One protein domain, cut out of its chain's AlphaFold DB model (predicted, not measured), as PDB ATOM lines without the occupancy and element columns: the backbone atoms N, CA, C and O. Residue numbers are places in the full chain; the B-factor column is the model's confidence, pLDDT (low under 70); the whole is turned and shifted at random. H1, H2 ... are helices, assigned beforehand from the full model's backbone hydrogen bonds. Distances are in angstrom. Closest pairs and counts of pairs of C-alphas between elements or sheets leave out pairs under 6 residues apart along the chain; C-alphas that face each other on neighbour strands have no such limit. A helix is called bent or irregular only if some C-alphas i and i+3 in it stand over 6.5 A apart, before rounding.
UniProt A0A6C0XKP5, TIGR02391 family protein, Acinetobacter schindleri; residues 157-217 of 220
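What this domain is: This is residues 157 to 217 of the 220 residues of the protein "TIGR02391 family protein" of Acinetobacter schindleri (UniProt A0A6C0XKP5). A long helix, H2, makes the middle of an elongated model: H1 folds back beside its first part as a helical hairpin, and H3 packs with its first residues, 199 to 206, on the last part of H2 and then leads away from it, making one end of the long axis. H1 and H3 lie toward opposite ends of this rod and have no contact with each other. The printed part has 61 residues with three named helices, in the order H1, H2, H3, and no named strand; the class is all helix. The whole is loose, with a radius of gyration of the C-alphas of 14.8 A, and its C-alphas span 50 by 23 by 17 A.

Where its parts are: H2, the longest helix, runs from Ala 174 to Leu 193 and is 28.7 A long, with C-alpha 174 at (145.014, 119.901, 99.036). H1 holds residues 161 to 171 and is 17.5 A long, beginning with C-alpha 161 at (139.499, 123.265, 115.621). It is irregular: C-alphas 162 and 165 are 7.7 A apart. H3 holds residues 199 to 215 and is 23.1 A long, ending with C-alpha 215 at (171.765, 139.550, 121.959). It is irregular too, with C-alphas 207 and 210 7.6 A apart, and it has a kink of 64 degrees near residue 208.

How they stand to each other: H2 touches H1 with residues 177 to 181 alone, and the closest C-alphas are those of Leu 166 and Ser 177, 5.2 A apart. The two helices form a hairpin, with a shallow tilt of 16 degrees, opposite ways. H2 touches H3 with residues 186 to 193 alone, and H3 touches H2 with residues 199 to 206 alone. Their closest C-alphas are those of Arg 190 and Leu 202, 7.1 A apart. H2 and H3 run the same way at a steep tilt of 42 degrees. H1 and H3 are apart. In H2 every O i to N i+4 pair is within hydrogen-bond range; in H1 4 of 7 such pairs are, and in H3 10 of 13.

The domain as a whole: The two C-alphas farthest apart are those of Glu 172 and Ser 217, at 50.8 A, and the first and last printed C-alphas, of Asn 157 and Ser 217, are 43.7 A apart. The printed part has no cut. The links from H1 to H2, of 2 residues, and from H2 to H3, of 5 residues, are both tight. The mean pLDDT of the printed part is 85.8; residues 209 to 217 are under 70, and of these 209 to 215 belong to H3.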
ATOM      1  N   ASN A 157     140.541 114.332 115.188       82.19
ATOM      2  CA  ASN A 157     140.468 114.679 116.607       82.19
ATOM      3  C   ASN A 157     141.778 115.261 117.164       82.19
ATOM      4  O   ASN A 157     141.753 115.875 118.226       82.19
ATOM      5  N   LEU A 158     142.910 115.058 116.478       83.44
ATOM      6  CA  LEU A 158     144.196 115.674 116.826       83.44
ATOM      7  C   LEU A 158     144.403 117.028 116.136       83.44
ATOM      8  O   LEU A 158     145.348 117.748 116.456       83.44
ATOM      9  N   ILE A 159     143.546 117.368 115.173       87.44
ATOM     10  CA  ILE A 159     143.637 118.613 114.422       87.44
ATOM     11  C   ILE A 159     142.964 119.729 115.219       87.44
ATOM     12  O   ILE A 159     141.840 119.591 115.693       87.44
ATOM     13  N   ASP A 160     143.661 120.856 115.354       89.75
ATOM     14  CA  ASP A 160     143.134 122.042 116.024       89.75
ATOM     15  C   ASP A 160     141.854 122.542 115.330       89.75
ATOM     16  O   ASP A 160     141.812 122.681 114.102       89.75
ATOM     17  N   GLU A 161     140.820 122.851 116.118       91.94
ATOM     18  CA  GLU A 161     139.499 123.265 115.621       91.94
ATOM     19  C   GLU A 161     139.567 124.437 114.631       91.94
ATOM     20  O   GLU A 161     138.744 124.541 113.722       91.94
ATOM     21  N   ARG A 162     140.589 125.295 114.749       91.12
ATOM     22  CA  ARG A 162     140.776 126.479 113.901       91.12
ATOM     23  C   ARG A 162     141.168 126.146 112.465       91.12
ATOM     24  O   ARG A 162     141.148 127.051 111.631       91.12
ATOM     25  N   ILE A 163     141.562 124.909 112.172       92.94
ATOM     26  CA  ILE A 163     141.902 124.433 110.822       92.94
ATOM     27  C   ILE A 163     141.145 123.153 110.440       92.94
ATOM     28  O   ILE A 163     141.426 122.572 109.393       92.94
ATOM     29  N   LEU A 164     140.194 122.704 111.267       92.38
ATOM     30  CA  LEU A 164     139.467 121.454 111.047       92.38
ATOM     31  C   LEU A 164     138.675 121.463 109.731       92.38
ATOM     32  O   LEU A 164     138.679 120.472 109.010       92.38
ATOM     33  N   ASP A 165     138.051 122.587 109.380       93.06
ATOM     34  CA  ASP A 165     137.369 122.787 108.094       93.06
ATOM     35  C   ASP A 165     138.307 122.576 106.896       93.06
ATOM     36  O   ASP A 165     137.910 121.972 105.903       93.06
ATOM     37  N   LEU A 166     139.559 123.023 107.010       92.88
ATOM     38  CA  LEU A 166     140.572 122.869 105.964       92.88
ATOM     39  C   LEU A 166     141.111 121.438 105.896       92.88
ATOM     40  O   LEU A 166     141.395 120.940 104.811       92.88
ATOM     41  N   ALA A 167     141.241 120.765 107.043       90.25
ATOM     42  CA  ALA A 167     141.613 119.355 107.090       90.25
ATOM     43  C   ALA A 167     140.522 118.463 106.475       90.25
ATOM     44  O   ALA A 167     140.842 117.515 105.760       90.25
ATOM     45  N   LEU A 168     139.246 118.799 106.696       90.06
ATOM     46  CA  LEU A 168     138.107 118.133 106.062       90.06
ATOM     47  C   LEU A 168     138.105 118.328 104.540       90.06
ATOM     48  O   LEU A 168     137.860 117.359 103.828       90.06
ATOM     49  N   SER A 169     138.428 119.533 104.043       89.25
ATOM     50  CA  SER A 169     138.445 119.824 102.599       89.25
ATOM     51  C   SER A 169     139.716 119.381 101.855       89.25
ATOM     52  O   SER A 169     139.862 119.579 100.646       89.25
ATOM     53  N   PHE A 170     140.696 118.840 102.583       88.31
ATOM     54  CA  PHE A 170     142.026 118.554 102.047       88.31
ATOM     55  C   PHE A 170     142.001 117.493 100.941       88.31
ATOM     56  O   PHE A 170     142.827 117.517 100.031       88.31
ATOM     57  N   LYS A 171     141.049 116.554 101.016       83.62
ATOM     58  CA  LYS A 171     140.917 115.466 100.040       83.62
ATOM     59  C   LYS A 171     140.411 115.960  98.686       83.62
ATOM     60  O   LYS A 171     140.787 115.374  97.672       83.62
ATOM     61  N   GLU A 172     139.575 116.997  98.659       89.44
ATOM     62  CA  GLU A 172     139.089 117.562  97.400       89.44
ATOM     63  C   GLU A 172     140.107 118.515  96.766       89.44
ATOM     64  O   GLU A 172     140.299 118.471  95.553       89.44
ATOM     65  N   ASP A 173     140.768 119.354  97.572       91.00
ATOM     66  CA  ASP A 173     141.754 120.329  97.093       91.00
ATOM     67  C   ASP A 173     142.830 120.602  98.157       91.00
ATOM     68  O   ASP A 173     142.703 121.478  99.025       91.00
ATOM     69  N   ALA A 174     143.906 119.817  98.093       89.50
ATOM     70  CA  ALA A 174     145.014 119.901  99.036       89.50
ATOM     71  C   ALA A 174     145.760 121.241  98.936       89.50
ATOM     72  O   ALA A 174     146.099 121.825  99.964       89.50
ATOM     73  N   ASP A 175     145.986 121.750  97.721       93.88
ATOM     74  CA  ASP A 175     146.754 122.980  97.497       93.88
ATOM     75  C   ASP A 175     146.032 124.189  98.102       93.88
ATOM     76  O   ASP A 175     146.583 124.902  98.951       93.88
ATOM     77  N   ALA A 176     144.743 124.354  97.784       94.06
ATOM     78  CA  ALA A 176     143.947 125.434  98.349       94.06
ATOM     79  C   ALA A 176     143.811 125.321  99.875       94.06
ATOM     80  O   ALA A 176     143.827 126.340 100.571       94.06
ATOM     81  N   SER A 177     143.684 124.102 100.409       93.88
ATOM     82  CA  SER A 177     143.568 123.866 101.853       93.88
ATOM     83  C   SER A 177     144.852 124.251 102.598       93.88
ATOM     84  O   SER A 177     144.781 124.947 103.614       93.88
ATOM     85  N   ILE A 178     146.027 123.895 102.062       93.12
ATOM     86  CA  ILE A 178     147.338 124.267 102.623       93.12
ATOM     87  C   ILE A 178     147.528 125.781 102.593       93.12
ATOM     88  O   ILE A 178     147.869 126.384 103.615       93.12
ATOM     89  N   MET A 179     147.269 126.414 101.447       94.56
ATOM     90  CA  MET A 179     147.450 127.859 101.297       94.56
ATOM     91  C   MET A 179     146.527 128.640 102.237       94.56
ATOM     92  O   MET A 179     146.978 129.553 102.931       94.56
ATOM     93  N   LYS A 180     145.256 128.233 102.356       95.50
ATOM     94  CA  LYS A 180     144.313 128.824 103.318       95.50
ATOM     95  C   LYS A 180     144.755 128.618 104.764       95.50
ATOM     96  O   LYS A 180     144.608 129.542 105.564       95.50
ATOM     97  N   ALA A 181     145.294 127.448 105.109       93.56
ATOM     98  CA  ALA A 181     145.777 127.170 106.460       93.56
ATOM     99  C   ALA A 181     146.947 128.092 106.818       93.56
ATOM    100  O   ALA A 181     146.955 128.692 107.894       93.56
ATOM    101  N   TYR A 182     147.883 128.272 105.883       92.62
ATOM    102  CA  TYR A 182     149.018 129.172 106.043       92.62
ATOM    103  C   TYR A 182     148.572 130.634 106.209       92.62
ATOM    104  O   TYR A 182     148.954 131.286 107.181       92.62
ATOM    105  N   THR A 183     147.686 131.139 105.340       93.00
ATOM    106  CA  THR A 183     147.132 132.499 105.474       93.00
ATOM    107  C   THR A 183     146.386 132.688 106.795       93.00
ATOM    108  O   THR A 183     146.549 133.707 107.463       93.00
ATOM    109  N   ARG A 184     145.597 131.696 107.222       94.69
ATOM    110  CA  ARG A 184     144.858 131.756 108.489       94.69
ATOM    111  C   ARG A 184     145.800 131.810 109.692       94.69
ATOM    112  O   ARG A 184     145.555 132.583 110.619       94.69
ATOM    113  N   LEU A 185     146.879 131.028 109.674       93.31
ATOM    114  CA  LEU A 185     147.923 131.076 110.696       93.31
ATOM    115  C   LEU A 185     148.580 132.462 110.750       93.31
ATOM    116  O   LEU A 185     148.691 133.039 111.834       93.31
ATOM    117  N   GLU A 186     148.967 133.013 109.596       93.00
ATOM    118  CA  GLU A 186     149.538 134.361 109.509       93.00
ATOM    119  C   GLU A 186     148.594 135.420 110.079       93.00
ATOM    120  O   GLU A 186     149.005 136.237 110.901       93.00
ATOM    121  N   ASP A 187     147.313 135.379 109.716       93.56
ATOM    122  CA  ASP A 187     146.315 136.322 110.213       93.56
ATOM    123  C   ASP A 187     146.150 136.261 111.733       93.56
ATOM    124  O   ASP A 187     146.029 137.302 112.387       93.56
ATOM    125  N   ILE A 188     146.165 135.056 112.309       93.25
ATOM    126  CA  ILE A 188     146.098 134.858 113.759       93.25
ATOM    127  C   ILE A 188     147.327 135.473 114.438       93.25
ATOM    128  O   ILE A 188     147.181 136.207 115.419       93.25
ATOM    129  N   ILE A 189     148.530 135.207 113.923       93.25
ATOM    130  CA  ILE A 189     149.782 135.738 114.481       93.25
ATOM    131  C   ILE A 189     149.811 137.264 114.368       93.25
ATOM    132  O   ILE A 189     150.110 137.961 115.339       93.25
ATOM    133  N   ARG A 190     149.428 137.798 113.209       93.94
ATOM    134  CA  ARG A 190     149.387 139.232 112.933       93.94
ATOM    135  C   ARG A 190     148.468 139.974 113.896       93.94
ATOM    136  O   ARG A 190     148.884 140.974 114.481       93.94
ATOM    137  N   LYS A 191     147.256 139.450 114.110       93.38
ATOM    138  CA  LYS A 191     146.296 139.994 115.084       93.38
ATOM    139  C   LYS A 191     146.844 139.944 116.508       93.38
ATOM    140  O   LYS A 191     146.704 140.923 117.233       93.38
ATOM    141  N   LYS A 192     147.502 138.846 116.903       91.56
ATOM    142  CA  LYS A 192     148.105 138.710 118.241       91.56
ATOM    143  C   LYS A 192     149.249 139.694 118.494       91.56
ATOM    144  O   LYS A 192     149.384 140.173 119.613       91.56
ATOM    145  N   LEU A 193     150.057 139.992 117.478       90.88
ATOM    146  CA  LEU A 193     151.201 140.904 117.589       90.88
ATOM    147  C   LEU A 193     150.863 142.364 117.273       90.88
ATOM    148  O   LEU A 193     151.738 143.218 117.388       90.88
ATOM    149  N   ASN A 194     149.635 142.647 116.827       90.69
ATOM    150  CA  ASN A 194     149.253 143.934 116.242       90.69
ATOM    151  C   ASN A 194     150.263 144.417 115.176       90.69
ATOM    152  O   ASN A 194     150.651 145.583 115.128       90.69
ATOM    153  N   SER A 195     150.748 143.481 114.356       88.81
ATOM    154  CA  SER A 195     151.767 143.735 113.336       88.81
ATOM    155  C   SER A 195     151.115 143.981 111.976       88.81
ATOM    156  O   SER A 195     150.012 143.515 111.712       88.81
ATOM    157  N   GLN A 196     151.801 144.689 111.082       89.88
ATOM    158  CA  GLN A 196     151.427 144.775 109.660       89.88
ATOM    159  C   GLN A 196     152.356 143.947 108.762       89.88
ATOM    160  O   GLN A 196     152.278 144.027 107.540       89.88
ATOM    161  N   LYS A 197     153.255 143.163 109.365       88.94
ATOM    162  CA  LYS A 197     154.195 142.295 108.654       88.94
ATOM    163  C   LYS A 197     153.520 141.012 108.161       88.94
ATOM    164  O   LYS A 197     152.465 140.623 108.658       88.94
ATOM    165  N   PHE A 198     154.184 140.344 107.217       90.00
ATOM    166  CA  PHE A 198     153.745 139.096 106.582       90.00
ATOM    167  C   PHE A 198     154.905 138.103 106.458       90.00
ATOM    168  O   PHE A 198     156.076 138.502 106.524       90.00
ATOM    169  N   SER A 199     154.589 136.827 106.227       87.38
ATOM    170  CA  SER A 199     155.566 135.782 105.909       87.38
ATOM    171  C   SER A 199     156.706 135.690 106.925       87.38
ATOM    172  O   SER A 199     156.493 135.850 108.130       87.38
ATOM    173  N   SER A 200     157.922 135.427 106.457       88.94
ATOM    174  CA  SER A 200     159.124 135.264 107.275       88.94
ATOM    175  C   SER A 200     159.311 136.391 108.290       88.94
ATOM    176  O   SER A 200     159.601 136.123 109.449       88.94
ATOM    177  N   SER A 201     159.062 137.643 107.897       88.00
ATOM    178  CA  SER A 201     159.227 138.798 108.785       88.00
ATOM    179  C   SER A 201     158.243 138.812 109.960       88.00
ATOM    180  O   SER A 201     158.600 139.242 111.055       88.00
ATOM    181  N   LEU A 202     157.017 138.317 109.752       91.50
ATOM    182  CA  LEU A 202     156.026 138.155 110.814       91.50
ATOM    183  C   LEU A 202     156.403 136.991 111.736       91.50
ATOM    184  O   LEU A 202     156.327 137.130 112.953       91.50
ATOM    185  N   MET A 203     156.837 135.866 111.161       90.31
ATOM    186  CA  MET A 203     157.241 134.676 111.918       90.31
ATOM    187  C   MET A 203     158.496 134.938 112.762       90.31
ATOM    188  O   MET A 203     158.559 134.532 113.919       90.31
ATOM    189  N   GLU A 204     159.476 135.670 112.227       89.19
ATOM    190  CA  GLU A 204     160.664 136.089 112.972       89.19
ATOM    191  C   GLU A 204     160.313 136.974 114.170       89.19
ATOM    192  O   GLU A 204     160.859 136.788 115.257       89.19
ATOM    193  N   ASP A 205     159.406 137.933 113.995       86.31
ATOM    194  CA  ASP A 205     158.949 138.774 115.099       86.31
ATOM    195  C   ASP A 205     158.181 137.951 116.146       86.31
ATOM    196  O   ASP A 205     158.367 138.150 117.347       86.31
ATOM    197  N   ALA A 206     157.347 137.011 115.694       87.25
ATOM    198  CA  ALA A 206     156.520 136.171 116.551       87.25
ATOM    199  C   ALA A 206     157.330 135.199 117.415       87.25
ATOM    200  O   ALA A 206     157.016 135.027 118.590       87.25
ATOM    201  N   PHE A 207     158.352 134.563 116.837       87.69
ATOM    202  CA  PHE A 207     159.028 133.415 117.452       87.69
ATOM    203  C   PHE A 207     160.519 133.643 117.747       87.69
ATOM    204  O   PHE A 207     161.094 132.910 118.546       87.69
ATOM    205  N   CYS A 208     161.156 134.655 117.147       83.19
ATOM    206  CA  CYS A 208     162.599 134.907 117.277       83.19
ATOM    207  C   CYS A 208     162.941 136.269 117.913       83.19
ATOM    208  O   CYS A 208     164.122 136.610 118.040       83.19
ATOM    209  N   SER A 209     161.949 137.068 118.317       69.69
ATOM    210  CA  SER A 209     162.176 138.417 118.860       69.69
ATOM    211  C   SER A 209     162.928 138.420 120.198       69.69
ATOM    212  O   SER A 209     163.780 139.288 120.411       69.69
ATOM    213  N   ASP A 210     162.723 137.418 121.056       65.62
ATOM    214  CA  ASP A 210     163.434 137.299 122.340       65.62
ATOM    215  C   ASP A 210     164.919 136.936 122.170       65.62
ATOM    216  O   ASP A 210     165.776 137.444 122.896       65.62
ATOM    217  N   LEU A 211     165.263 136.147 121.145       59.94
ATOM    218  CA  LEU A 211     166.659 135.857 120.789       59.94
ATOM    219  C   LEU A 211     167.399 137.116 120.316       59.94
ATOM    220  O   LEU A 211     168.585 137.283 120.605       59.94
ATOM    221  N   LYS A 212     166.706 138.021 119.611       57.47
ATOM    222  CA  LYS A 212     167.273 139.308 119.174       57.47
ATOM    223  C   LYS A 212     167.409 140.290 120.347       57.47
ATOM    224  O   LYS A 212     168.440 140.951 120.443       57.47
ATOM    225  N   LYS A 213     166.444 140.341 121.277       56.69
ATOM    226  CA  LYS A 213     166.523 141.178 122.494       56.69
ATOM    227  C   LYS A 213     167.659 140.756 123.432       56.69
ATOM    228  O   LYS A 213     168.411 141.615 123.878       56.69
ATOM    229  N   ASN A 214     167.851 139.455 123.657       54.41
ATOM    230  CA  ASN A 214     168.922 138.947 124.528       54.41
ATOM    231  C   ASN A 214     170.334 139.090 123.929       54.41
ATOM    232  O   ASN A 214     171.307 139.152 124.674       54.41
ATOM    233  N   ARG A 215     170.478 139.198 122.598       53.16
ATOM    234  CA  ARG A 215     171.765 139.550 121.959       53.16
ATOM    235  C   ARG A 215     172.095 141.044 122.034       53.16
ATOM    236  O   ARG A 215     173.253 141.410 121.865       53.16
ATOM    237  N   LEU A 216     171.100 141.899 122.278       53.00
ATOM    238  CA  LEU A 216     171.251 143.356 122.354       53.00
ATOM    239  C   LEU A 216     171.474 143.883 123.783       53.00
ATOM    240  O   LEU A 216     171.679 145.083 123.940       53.00
ATOM    241  N   SER A 217     171.529 143.021 124.809       51.56
ATOM    242  CA  SER A 217     172.030 143.396 126.142       51.56
ATOM    243  C   SER A 217     173.359 142.703 126.504       51.56
ATOM    244  O   SER A 217     173.385 141.859 127.402       51.56
TER     245      SER A 217